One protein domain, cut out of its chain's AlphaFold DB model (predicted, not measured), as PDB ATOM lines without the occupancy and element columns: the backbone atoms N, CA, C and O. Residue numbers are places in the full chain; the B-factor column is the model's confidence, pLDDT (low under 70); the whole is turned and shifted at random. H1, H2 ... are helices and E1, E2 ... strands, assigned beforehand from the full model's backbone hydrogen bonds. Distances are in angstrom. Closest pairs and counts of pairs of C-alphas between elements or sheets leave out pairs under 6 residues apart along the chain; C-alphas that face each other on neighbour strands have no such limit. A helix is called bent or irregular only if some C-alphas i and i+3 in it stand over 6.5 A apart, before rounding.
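Overview. This is residues 274 to 365 of the 365 residues of an uncharacterized protein of Escherichia coli (UniProt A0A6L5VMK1). A twisted, gently curled wall of four strands is partly covered on one side by a long helix, H1, which runs lengthwise, with the short helix H2 alongside it; both helices only graze the sheet. The links around Leu 288 and Asn 342 make the two ends of an elongated outline, 48 by 25 by 21 A. The 92 printed residues have two named helices and four named strands, along the chain E1, H1, E2, E3, E4, H2. The sheet is mixed, in the order E1, E4, E3, E2, and the class is mixed, helices and strands. The whole is only just compact, close to loose, with a radius of gyration of the C-alphas of 14.4 A.

Along the chain. E1, residues 277 to 281, begins at C-alpha 277 (159.580, 129.197, 162.959) and is 12.8 A long. H1, residues 291 to 311, is 27.0 A long and begins at C-alpha 291 (181.238, 120.942, 150.127). It has a kink of 45 degrees near residue 305 and is only just irregular: C-alphas 304 and 307 are 6.6 A apart. E2, residues 318 to 324, measures 20.4 A, E3, residues 332 to 339, 23.0 A, and E4, residues 350 to 354, 13.2 A. H2, residues 358 to 364, is 9.9 A long and ends at C-alpha 364 (167.741, 119.171, 155.018).

Arrangement. Edge strand E1 is parallel to E4 at 15 degrees, with N 278 and O 350 2.8 A apart. E4 and E3 form an antiparallel hairpin at 168 degrees, with N 353 and O 332 at 2.8 A. E3 and edge strand E2 form another at 161 degrees, with N 335 and O 322 at 2.8 A. E2, E3 and E4 are a meander, each strand the antiparallel neighbour of the one before. E1, H1 and E2 make a split strand-helix-strand unit, two strands running the same way with E4 and E3 between them; its crossover is right-handed. H1 only grazes the sheet, with residues 298 to 310; its closest C-alphas to E1 are those of His 305 and Leu 278, 7.3 A apart. H2 only grazes the sheet with residues 360 to 364. H1, with residues 294 to 302 alone, touches H2; the closest C-alphas, of Thr 298 and Gln 360, are 6.8 A apart. Their lines stand at a shallow tilt of 32 degrees, the same way. Every O i to N i+4 pair is within hydrogen-bond range in H2, and 14 of 17 in H1.

Size, cuts and confidence. The C-alphas farthest apart, of Leu 288 and Asn 342, are 47.9 A from each other. The printed part has no cut and ends at Thr 365, the chain's last residue. The link from E4 to H2 is tight and the other links are short. Residues 338 to 339 of E3 also pair antiparallel with residues 345 to 346. The mean pLDDT of the printed part is 92.2, and no printed residue is under 70.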
ATOM      1  N   ASP A 274     152.701 129.538 169.796       87.62
ATOM      2  CA  ASP A 274     153.463 128.382 170.265       87.62
ATOM      3  C   ASP A 274     154.107 127.576 169.124       87.62
ATOM      4  O   ASP A 274     154.833 126.621 169.392       87.62
ATOM      5  N   THR A 275     153.833 127.904 167.852       91.94
ATOM      6  CA  THR A 275     154.428 127.199 166.704       91.94
ATOM      7  C   THR A 275     155.759 127.857 166.318       91.94
ATOM      8  O   THR A 275     155.749 128.964 165.774       91.94
ATOM      9  N   PRO A 276     156.912 127.207 166.563       94.88
ATOM     10  CA  PRO A 276     158.213 127.776 166.243       94.88
ATOM     11  C   PRO A 276     158.430 127.896 164.730       94.88
ATOM     12  O   PRO A 276     158.039 127.024 163.949       94.88
ATOM     13  N   VAL A 277     159.116 128.971 164.333       95.94
ATOM     14  CA  VAL A 277     159.580 129.197 162.959       95.94
ATOM     15  C   VAL A 277     161.104 129.209 162.958       95.94
ATOM     16  O   VAL A 277     161.725 130.151 163.457       95.94
ATOM     17  N   LEU A 278     161.701 128.155 162.411       96.75
ATOM     18  CA  LEU A 278     163.141 128.013 162.254       96.75
ATOM     19  C   LEU A 278     163.587 128.693 160.961       96.75
ATOM     20  O   LEU A 278     162.969 128.502 159.917       96.75
ATOM     21  N   ARG A 279     164.665 129.480 161.020       96.81
ATOM     22  CA  ARG A 279     165.175 130.234 159.868       96.81
ATOM     23  C   ARG A 279     166.642 129.930 159.635       96.81
ATOM     24  O   ARG A 279     167.474 130.315 160.454       96.81
ATOM     25  N   LEU A 280     166.953 129.313 158.501       95.19
ATOM     26  CA  LEU A 280     168.323 129.156 158.026       95.19
ATOM     27  C   LEU A 280     168.562 130.135 156.879       95.19
ATOM     28  O   LEU A 280     167.902 130.077 155.842       95.19
ATOM     29  N   THR A 281     169.502 131.056 157.074       94.56
ATOM     30  CA  THR A 281     169.925 132.008 156.041       94.56
ATOM     31  C   THR A 281     171.414 131.854 155.795       94.56
ATOM     32  O   THR A 281     172.218 132.139 156.682       94.56
ATOM     33  N   CYS A 282     171.781 131.442 154.587       92.00
ATOM     34  CA  CYS A 282     173.176 131.408 154.163       92.00
ATOM     35  C   CYS A 282     173.589 132.784 153.622       92.00
ATOM     36  O   CYS A 282     172.846 133.418 152.869       92.00
ATOM     37  N   GLN A 283     174.773 133.255 154.007       90.69
ATOM     38  CA  GLN A 283     175.315 134.526 153.516       90.69
ATOM     39  C   GLN A 283     175.620 134.458 152.013       90.69
ATOM     40  O   GLN A 283     175.748 133.379 151.434       90.69
ATOM     41  N   GLU A 284     175.737 135.616 151.371       89.44
ATOM     42  CA  GLU A 284     176.180 135.689 149.976       89.44
ATOM     43  C   GLU A 284     177.584 135.074 149.825       89.44
ATOM     44  O   GLU A 284     178.468 135.323 150.647       89.44
ATOM     45  N   GLY A 285     177.784 134.241 148.800       87.88
ATOM     46  CA  GLY A 285     179.039 133.521 148.581       87.88
ATOM     47  C   GLY A 285     179.188 132.235 149.398       87.88
ATOM     48  O   GLY A 285     180.223 131.576 149.296       87.88
ATOM     49  N   TYR A 286     178.181 131.831 150.182       90.94
ATOM     50  CA  TYR A 286     178.191 130.558 150.913       90.94
ATOM     51  C   TYR A 286     178.361 129.357 149.971       90.94
ATOM     52  O   TYR A 286     179.057 128.398 150.290       90.94
ATOM     53  N   GLU A 287     177.805 129.432 148.764       89.19
ATOM     54  CA  GLU A 287     177.963 128.448 147.693       89.19
ATOM     55  C   GLU A 287     179.411 128.277 147.198       89.19
ATOM     56  O   GLU A 287     179.712 127.268 146.561       89.19
ATOM     57  N   LEU A 288     180.310 129.221 147.502       92.25
ATOM     58  CA  LEU A 288     181.732 129.166 147.138       92.25
ATOM     59  C   LEU A 288     182.591 128.416 148.169       92.25
ATOM     60  O   LEU A 288     183.748 128.104 147.881       92.25
ATOM     61  N   LEU A 289     182.050 128.131 149.360       93.06
ATOM     62  CA  LEU A 289     182.726 127.314 150.373       93.06
ATOM     63  C   LEU A 289     182.911 125.874 149.876       93.06
ATOM     64  O   LEU A 289     182.256 125.444 148.928       93.06
ATOM     65  N   SER A 290     183.793 125.098 150.510       95.81
ATOM     66  CA  SER A 290     183.923 123.681 150.162       95.81
ATOM     67  C   SER A 290     182.670 122.899 150.564       95.81
ATOM     68  O   SER A 290     181.993 123.237 151.536       95.81
ATOM     69  N   ASP A 291     182.375 121.822 149.833       93.75
ATOM     70  CA  ASP A 291     181.238 120.942 150.127       93.75
ATOM     71  C   ASP A 291     181.276 120.411 151.569       93.75
ATOM     72  O   ASP A 291     180.240 120.343 152.223       93.75
ATOM     73  N   GLU A 292     182.473 120.092 152.071       95.88
ATOM     74  CA  GLU A 292     182.708 119.615 153.438       95.88
ATOM     75  C   GLU A 292     182.337 120.670 154.486       95.88
ATOM     76  O   GLU A 292     181.606 120.367 155.427       95.88
ATOM     77  N   VAL A 293     182.763 121.924 154.291       95.56
ATOM     78  CA  VAL A 293     182.418 123.026 155.202       95.56
ATOM     79  C   VAL A 293     180.912 123.255 155.205       95.56
ATOM     80  O   VAL A 293     180.299 123.249 156.271       95.56
ATOM     81  N   ARG A 294     180.288 123.367 154.022       96.12
ATOM     82  CA  ARG A 294     178.838 123.597 153.943       96.12
ATOM     83  C   ARG A 294     178.039 122.468 154.592       96.12
ATOM     84  O   ARG A 294     177.003 122.739 155.196       96.12
ATOM     85  N   PHE A 295     178.489 121.220 154.441       96.31
ATOM     86  CA  PHE A 295     177.846 120.055 155.045       96.31
ATOM     87  C   PHE A 295     177.898 120.113 156.572       96.31
ATOM     88  O   PHE A 295     176.857 119.966 157.208       96.31
ATOM     89  N   HIS A 296     179.080 120.348 157.147       96.81
ATOM     90  CA  HIS A 296     179.253 120.398 158.598       96.81
ATOM     91  C   HIS A 296     178.510 121.573 159.228       96.81
ATOM     92  O   HIS A 296     177.762 121.360 160.173       96.81
ATOM     93  N   GLU A 297     178.606 122.774 158.656       96.56
ATOM     94  CA  GLU A 297     177.880 123.942 159.173       96.56
ATOM     95  C   GLU A 297     176.358 123.750 159.110       96.56
ATOM     96  O   GLU A 297     175.637 124.113 160.038       96.56
ATOM     97  N   THR A 298     175.856 123.128 158.038       96.50
ATOM     98  CA  THR A 298     174.426 122.797 157.939       96.50
ATOM     99  C   THR A 298     174.049 121.709 158.938       96.50
ATOM    100  O   THR A 298     173.001 121.806 159.565       96.50
ATOM    101  N   GLN A 299     174.897 120.699 159.129       97.50
ATOM    102  CA  GLN A 299     174.644 119.614 160.073       97.50
ATOM    103  C   GLN A 299     174.592 120.116 161.517       97.50
ATOM    104  O   GLN A 299     173.641 119.798 162.225       97.50
ATOM    105  N   ASP A 300     175.553 120.947 161.919       97.69
ATOM    106  CA  ASP A 300     175.603 121.550 163.253       97.69
ATOM    107  C   ASP A 300     174.330 122.363 163.525       97.69
ATOM    108  O   ASP A 300     173.700 122.216 164.573       97.69
ATOM    109  N   TRP A 301     173.880 123.145 162.537       97.44
ATOM    110  CA  TRP A 301     172.629 123.897 162.633       97.44
ATOM    111  C   TRP A 301     171.401 122.981 162.767       97.44
ATOM    112  O   TRP A 301     170.495 123.257 163.560       97.44
ATOM    113  N   LEU A 302     171.352 121.876 162.012       97.06
ATOM    114  CA  LEU A 302     170.256 120.905 162.093       97.06
ATOM    115  C   LEU A 302     170.224 120.202 163.453       97.06
ATOM    116  O   LEU A 302     169.142 120.042 164.020       97.06
ATOM    117  N   ASP A 303     171.379 119.807 163.983       97.50
ATOM    118  CA  ASP A 303     171.492 119.172 165.296       97.50
ATOM    119  C   ASP A 303     171.124 120.137 166.437       97.50
ATOM    120  O   ASP A 303     170.490 119.714 167.406       97.50
ATOM    121  N   GLU A 304     171.456 121.426 166.320       97.38
ATOM    122  CA  GLU A 304     171.129 122.439 167.331       97.38
ATOM    123  C   GLU A 304     169.644 122.840 167.316       97.38
ATOM    124  O   GLU A 304     169.013 122.929 168.373       97.38
ATOM    125  N   HIS A 305     169.066 123.084 166.134       96.81
ATOM    126  CA  HIS A 305     167.754 123.735 166.024       96.81
ATOM    127  C   HIS A 305     166.620 122.808 165.586       96.81
ATOM    128  O   HIS A 305     165.508 122.911 166.109       96.81
ATOM    129  N   LEU A 306     166.866 121.923 164.619       95.75
ATOM    130  CA  LEU A 306     165.812 121.101 164.019       95.75
ATOM    131  C   LEU A 306     165.612 119.785 164.775       95.75
ATOM    132  O   LEU A 306     164.478 119.387 165.054       95.75
ATOM    133  N   LYS A 307     166.705 119.116 165.138       96.00
ATOM    134  CA  LYS A 307     166.686 117.805 165.789       96.00
ATOM    135  C   LYS A 307     165.882 117.768 167.091       96.00
ATOM    136  O   LYS A 307     165.076 116.846 167.211       96.00
ATOM    137  N   PRO A 308     165.975 118.749 168.014       96.31
ATOM    138  CA  PRO A 308     165.157 118.723 169.228       96.31
ATOM    139  C   PRO A 308     163.651 118.736 168.934       96.31
ATOM    140  O   PRO A 308     162.874 118.096 169.642       96.31
ATOM    141  N   LEU A 309     163.226 119.432 167.871       94.62
ATOM    142  CA  LEU A 309     161.820 119.470 167.463       94.62
ATOM    143  C   LEU A 309     161.380 118.155 166.827       94.62
ATOM    144  O   LEU A 309     160.269 117.707 167.097       94.62
ATOM    145  N   LEU A 310     162.240 117.532 166.016       93.12
ATOM    146  CA  LEU A 310     161.981 116.222 165.415       93.12
ATOM    147  C   LEU A 310     161.878 115.115 166.473       93.12
ATOM    148  O   LEU A 310     160.968 114.291 166.406       93.12
ATOM    149  N   GLU A 311     162.766 115.117 167.468       94.62
ATOM    150  CA  GLU A 311     162.766 114.143 168.569       94.62
ATOM    151  C   GLU A 311     161.547 114.293 169.493       94.62
ATOM    152  O   GLU A 311     161.100 113.316 170.094       94.62
ATOM    153  N   ALA A 312     160.972 115.496 169.577       92.06
ATOM    154  CA  ALA A 312     159.753 115.757 170.337       92.06
ATOM    155  C   ALA A 312     158.466 115.289 169.626       92.06
ATOM    156  O   ALA A 312     157.395 115.292 170.243       92.06
ATOM    157  N   LEU A 313     158.527 114.907 168.343       91.31
ATOM    158  CA  LEU A 313     157.335 114.498 167.599       91.31
ATOM    159  C   LEU A 313     156.835 113.112 168.054       91.31
ATOM    160  O   LEU A 313     157.634 112.210 168.314       91.31
ATOM    161  N   PRO A 314     155.508 112.880 168.103       88.94
ATOM    162  CA  PRO A 314     154.969 111.571 168.451       88.94
ATOM    163  C   PRO A 314     155.324 110.522 167.391       88.94
ATOM    164  O   PRO A 314     154.955 110.656 166.225       88.94
ATOM    165  N   ALA A 315     155.979 109.438 167.810       87.19
ATOM    166  CA  ALA A 315     156.426 108.373 166.908       87.19
ATOM    167  C   ALA A 315     155.279 107.571 166.256       87.19
ATOM    168  O   ALA A 315     155.494 106.915 165.240       87.19
ATOM    169  N   ASP A 316     154.066 107.601 166.827       87.19
ATOM    170  CA  ASP A 316     152.878 106.918 166.295       87.19
ATOM    171  C   ASP A 316     151.974 107.828 165.442       87.19
ATOM    172  O   ASP A 316     150.943 107.372 164.936       87.19
ATOM    173  N   ALA A 317     152.329 109.106 165.270       86.19
ATOM    174  CA  ALA A 317     151.530 110.046 164.494       86.19
ATOM    175  C   ALA A 317     151.712 109.843 162.985       86.19
ATOM    176  O   ALA A 317     152.810 109.606 162.481       86.19
ATOM    177  N   ARG A 318     150.622 110.017 162.229       92.94
ATOM    178  CA  ARG A 318     150.710 110.106 160.770       92.94
ATOM    179  C   ARG A 318     151.261 111.479 160.402       92.94
ATOM    180  O   ARG A 318     150.613 112.486 160.688       92.94
ATOM    181  N   SER A 319     152.416 111.504 159.751       93.50
ATOM    182  CA  SER A 319     153.075 112.726 159.302       93.50
ATOM    183  C   SER A 319     152.939 112.937 157.794       93.50
ATOM    184  O   SER A 319     152.771 112.001 157.008       93.50
ATOM    185  N   PHE A 320     152.992 114.203 157.403       94.38
ATOM    186  CA  PHE A 320     153.092 114.678 156.032       94.38
ATOM    187  C   PHE A 320     154.144 115.785 155.999       94.38
ATOM    188  O   PHE A 320     154.355 116.464 157.004       94.38
ATOM    189  N   LEU A 321     154.762 115.993 154.844       93.62
ATOM    190  CA  LEU A 321     155.656 117.117 154.605       93.62
ATOM    191  C   LEU A 321     155.152 117.867 153.376       93.62
ATOM    192  O   LEU A 321     155.056 117.290 152.293       93.62
ATOM    193  N   GLY A 322     154.777 119.127 153.564       94.69
ATOM    194  CA  GLY A 322     154.569 120.064 152.468       94.69
ATOM    195  C   GLY A 322     155.807 120.932 152.313       94.69
ATOM    196  O   GLY A 322     156.335 121.402 153.314       94.69
ATOM    197  N   ARG A 323     156.249 121.166 151.079       93.12
ATOM    198  CA  ARG A 323     157.318 122.119 150.783       93.12
ATOM    199  C   ARG A 323     156.878 123.060 149.683       93.12
ATOM    200  O   ARG A 323     156.398 122.601 148.646       93.12
ATOM    201  N   ASP A 324     157.097 124.345 149.906       93.25
ATOM    202  CA  ASP A 324     157.090 125.352 148.855       93.25
ATOM    203  C   ASP A 324     158.536 125.695 148.491       93.25
ATOM    204  O   ASP A 324     159.334 126.077 149.347       93.25
ATOM    205  N   PHE A 325     158.910 125.469 147.234       89.06
ATOM    206  CA  PHE A 325     160.292 125.589 146.783       89.06
ATOM    207  C   PHE A 325     160.525 126.946 146.110       89.06
ATOM    208  O   PHE A 325     160.084 127.177 144.980       89.06
ATOM    209  N   GLY A 326     161.282 127.817 146.778       85.75
ATOM    210  CA  GLY A 326     161.729 129.101 146.243       85.75
ATOM    211  C   GLY A 326     162.902 128.934 145.274       85.75
ATOM    212  O   GLY A 326     163.876 128.245 145.573       85.75
ATOM    213  N   ARG A 327     162.827 129.564 144.091       74.88
ATOM    214  CA  ARG A 327     163.875 129.461 143.050       74.88
ATOM    215  C   ARG A 327     164.947 130.547 143.143       74.88
ATOM    216  O   ARG A 327     166.125 130.238 143.020       74.88
ATOM    217  N   SER A 328     164.541 131.810 143.273       72.62
ATOM    218  CA  SER A 328     165.433 132.975 143.325       72.62
ATOM    219  C   SER A 328     164.768 134.084 144.131       72.62
ATOM    220  O   SER A 328     163.608 134.391 143.876       72.62
ATOM    221  N   GLY A 329     165.475 134.668 145.098       70.75
ATOM    222  CA  GLY A 329     164.973 135.755 145.954       70.75
ATOM    223  C   GLY A 329     163.958 135.330 147.027       70.75
ATOM    224  O   GLY A 329     164.025 135.833 148.149       70.75
ATOM    225  N   ASP A 330     163.076 134.381 146.713       82.75
ATOM    226  CA  ASP A 330     162.052 133.856 147.623       82.75
ATOM    227  C   ASP A 330     162.585 132.766 148.570       82.75
ATOM    228  O   ASP A 330     163.605 132.120 148.312       82.75
ATOM    229  N   LEU A 331     161.879 132.557 149.685       90.56
ATOM    230  CA  LEU A 331     162.175 131.488 150.642       90.56
ATOM    231  C   LEU A 331     161.769 130.125 150.070       90.56
ATOM    232  O   LEU A 331     160.737 130.009 149.417       90.56
ATOM    233  N   SER A 332     162.536 129.081 150.386       93.44
ATOM    234  CA  SER A 332     161.972 127.726 150.414       93.44
ATOM    235  C   SER A 332     161.419 127.464 151.808       93.44
ATOM    236  O   SER A 332     162.095 127.775 152.788       93.44
ATOM    237  N   VAL A 333     160.202 126.936 151.910       96.00
ATOM    238  CA  VAL A 333     159.519 126.762 153.197       96.00
ATOM    239  C   VAL A 333     158.976 125.347 153.334       96.00
ATOM    240  O   VAL A 333     158.175 124.906 152.509       96.00
ATOM    241  N   ASP A 334     159.375 124.656 154.400       95.62
ATOM    242  CA  ASP A 334     158.842 123.349 154.772       95.62
ATOM    243  C   ASP A 334     157.793 123.474 155.887       95.62
ATOM    244  O   ASP A 334     158.002 124.115 156.922       95.62
ATOM    245  N   TYR A 335     156.667 122.797 155.674       95.25
ATOM    246  CA  TYR A 335     155.531 122.668 156.578       95.25
ATOM    247  C   TYR A 335     155.298 121.184 156.900       95.25
ATOM    248  O   TYR A 335     154.489 120.519 156.237       95.25
ATOM    249  N   PRO A 336     155.988 120.622 157.908       94.69
ATOM    250  CA  PRO A 336     155.595 119.338 158.468       94.69
ATOM    251  C   PRO A 336     154.173 119.432 159.027       94.69
ATOM    252  O   PRO A 336     153.769 120.436 159.613       94.69
ATOM    253  N   LEU A 337     153.398 118.368 158.860       94.56
ATOM    254  CA  LEU A 337     152.031 118.287 159.349       94.56
ATOM    255  C   LEU A 337     151.813 116.948 160.034       94.56
ATOM    256  O   LEU A 337     152.015 115.892 159.438       94.56
ATOM    257  N   LEU A 338     151.352 116.989 161.276       94.44
ATOM    258  CA  LEU A 338     150.971 115.809 162.036       94.44
ATOM    259  C   LEU A 338     149.455 115.700 162.089       94.44
ATOM    260  O   LEU A 338     148.773 116.677 162.401       94.44
ATOM    261  N   GLN A 339     148.923 114.514 161.805       93.50
ATOM    262  CA  GLN A 339     147.518 114.199 162.029       93.50
ATOM    263  C   GLN A 339     147.362 113.408 163.331       93.50
ATOM    264  O   GLN A 339     147.816 112.268 163.444       93.50
ATOM    265  N   GLU A 340     146.681 114.016 164.297       86.06
ATOM    266  CA  GLU A 340     146.325 113.417 165.581       86.06
ATOM    267  C   GLU A 340     145.209 112.359 165.432       86.06
ATOM    268  O   GLU A 340     144.509 112.276 164.416       86.06
ATOM    269  N   LYS A 341     144.983 111.552 166.481       85.19
ATOM    270  CA  LYS A 341     143.952 110.486 166.502       85.19
ATOM    271  C   LYS A 341     142.522 111.016 166.332       85.19
ATOM    272  O   LYS A 341     141.663 110.312 165.814       85.19
ATOM    273  N   ASN A 342     142.279 112.262 166.731       87.88
ATOM    274  CA  ASN A 342     141.015 112.987 166.557       87.88
ATOM    275  C   ASN A 342     140.869 113.625 165.153       87.88
ATOM    276  O   ASN A 342     139.938 114.397 164.938       87.88
ATOM    277  N   LEU A 343     141.782 113.329 164.217       86.69
ATOM    278  CA  LEU A 343     141.861 113.889 162.860       86.69
ATOM    279  C   LEU A 343     142.215 115.386 162.785       86.69
ATOM    280  O   LEU A 343     142.211 115.954 161.688       86.69
ATOM    281  N   VAL A 344     142.565 116.022 163.905       88.00
ATOM    282  CA  VAL A 344     143.123 117.379 163.920       88.00
ATOM    283  C   VAL A 344     144.517 117.342 163.303       88.00
ATOM    284  O   VAL A 344     145.308 116.437 163.564       88.00
ATOM    285  N   ARG A 345     144.806 118.327 162.452       90.50
ATOM    286  CA  ARG A 345     146.111 118.489 161.811       90.50
ATOM    287  C   ARG A 345     146.836 119.667 162.439       90.50
ATOM    288  O   ARG A 345     146.242 120.739 162.557       90.50
ATOM    289  N   ARG A 346     148.091 119.470 162.830       90.62
ATOM    290  CA  ARG A 346     148.930 120.510 163.431       90.62
ATOM    291  C   ARG A 346     150.280 120.590 162.746       90.62
ATOM    292  O   ARG A 346     150.867 119.565 162.413       90.62
ATOM    293  N   VAL A 347     150.752 121.818 162.579       93.81
ATOM    294  CA  VAL A 347     152.112 122.119 162.138       93.81
ATOM    295  C   VAL A 347     152.976 122.232 163.398       93.81
ATOM    296  O   VAL A 347     152.739 123.146 164.191       93.81
ATOM    297  N   PRO A 348     153.911 121.295 163.650       93.75
ATOM    298  CA  PRO A 348     154.745 121.339 164.847       93.75
ATOM    299  C   PRO A 348     155.807 122.442 164.772       93.75
ATOM    300  O   PRO A 348     156.191 122.975 165.804       93.75
ATOM    301  N   PHE A 349     156.261 122.791 163.567       95.25
ATOM    302  CA  PHE A 349     157.189 123.885 163.293       95.25
ATOM    303  C   PHE A 349     157.131 124.261 161.811       95.25
ATOM    304  O   PHE A 349     156.629 123.486 160.997       95.25
ATOM    305  N   VAL A 350     157.665 125.429 161.464       96.31
ATOM    306  CA  VAL A 350     157.895 125.861 160.075       96.31
ATOM    307  C   VAL A 350     159.393 126.050 159.872       96.31
ATOM    308  O   VAL A 350     160.045 126.633 160.738       96.31
ATOM    309  N   LEU A 351     159.943 125.565 158.760       96.81
ATOM    310  CA  LEU A 351     161.351 125.764 158.408       96.81
ATOM    311  C   LEU A 351     161.454 126.657 157.172       96.81
ATOM    312  O   LEU A 351     161.010 126.280 156.094       96.81
ATOM    313  N   GLU A 352     162.042 127.837 157.333       96.81
ATOM    314  CA  GLU A 352     162.282 128.806 156.263       96.81
ATOM    315  C   GLU A 352     163.768 128.809 155.875       96.81
ATOM    316  O   GLU A 352     164.650 129.045 156.706       96.81
ATOM    317  N   LEU A 353     164.045 128.588 154.592       94.88
ATOM    318  CA  LEU A 353     165.382 128.550 154.010       94.88
ATOM    319  C   LEU A 353     165.572 129.746 153.074       94.88
ATOM    320  O   LEU A 353     164.850 129.897 152.083       94.88
ATOM    321  N   ARG A 354     166.576 130.578 153.356       93.62
ATOM    322  CA  ARG A 354     166.971 131.712 152.514       93.62
ATOM    323  C   ARG A 354     168.387 131.523 151.995       93.62
ATOM    324  O   ARG A 354     169.314 131.331 152.777       93.62
ATOM    325  N   ASN A 355     168.548 131.643 150.679       91.19
ATOM    326  CA  ASN A 355     169.848 131.571 150.009       91.19
ATOM    327  C   ASN A 355     170.624 130.258 150.276       91.19
ATOM    328  O   ASN A 355     171.843 130.210 150.166       91.19
ATOM    329  N   VAL A 356     169.922 129.179 150.643       92.44
ATOM    330  CA  VAL A 356     170.536 127.880 150.949       92.44
ATOM    331  C   VAL A 356     170.831 127.135 149.638       92.44
ATOM    332  O   VAL A 356     169.895 126.916 148.857       92.44
ATOM    333  N   PRO A 357     172.083 126.714 149.368       91.31
ATOM    334  CA  PRO A 357     172.425 126.012 148.132       91.31
ATOM    335  C   PRO A 357     171.682 124.681 147.976       91.31
ATOM    336  O   PRO A 357     171.351 124.021 148.959       91.31
ATOM    337  N   PHE A 358     171.495 124.229 146.731       90.19
ATOM    338  CA  PHE A 358     170.753 122.997 146.423       90.19
ATOM    339  C   PHE A 358     171.244 121.761 147.191       90.19
ATOM    340  O   PHE A 358     170.428 120.972 147.649       90.19
ATOM    341  N   ARG A 359     172.562 121.608 147.372       91.31
ATOM    342  CA  ARG A 359     173.145 120.485 148.128       91.31
ATOM    343  C   ARG A 359     172.765 120.499 149.607       91.31
ATOM    344  O   ARG A 359     172.530 119.449 150.187       91.31
ATOM    345  N   GLN A 360     172.686 121.677 150.210       93.62
ATOM    346  CA  GLN A 360     172.278 121.823 151.606       93.62
ATOM    347  C   GLN A 360     170.765 121.672 151.743       93.62
ATOM    348  O   GLN A 360     170.298 121.068 152.697       93.62
ATOM    349  N   GLN A 361     169.991 122.118 150.752       91.25
ATOM    350  CA  GLN A 361     168.565 121.801 150.703       91.25
ATOM    351  C   GLN A 361     168.317 120.287 150.600       91.25
ATOM    352  O   GLN A 361     167.440 119.785 151.291       91.25
ATOM    353  N   GLU A 362     169.111 119.559 149.809       91.25
ATOM    354  CA  GLU A 362     169.090 118.086 149.744       91.25
ATOM    355  C   GLU A 362     169.462 117.436 151.087       91.25
ATOM    356  O   GLU A 362     168.883 116.423 151.445       91.25
ATOM    357  N   GLN A 363     170.383 118.018 151.860       93.75
ATOM    358  CA  GLN A 363     170.726 117.522 153.199       93.75
ATOM    359  C   GLN A 363     169.593 117.715 154.224       93.75
ATOM    360  O   GLN A 363     169.457 116.919 155.149       93.75
ATOM    361  N   ILE A 364     168.811 118.787 154.082       92.25
ATOM    362  CA  ILE A 364     167.741 119.171 155.018       92.25
ATOM    363  C   ILE A 364     166.459 118.348 154.810       92.25
ATOM    364  O   ILE A 364     165.715 118.135 155.767       92.25
ATOM    365  N   THR A 365     166.180 117.948 153.567       81.31
ATOM    366  CA  THR A 365     164.889 117.382 153.127       81.31
ATOM    367  C   THR A 365     164.973 115.877 152.977       81.31
ATOM    368  O   THR A 365     164.016 115.190 153.400       81.31
TER     369      THR A 365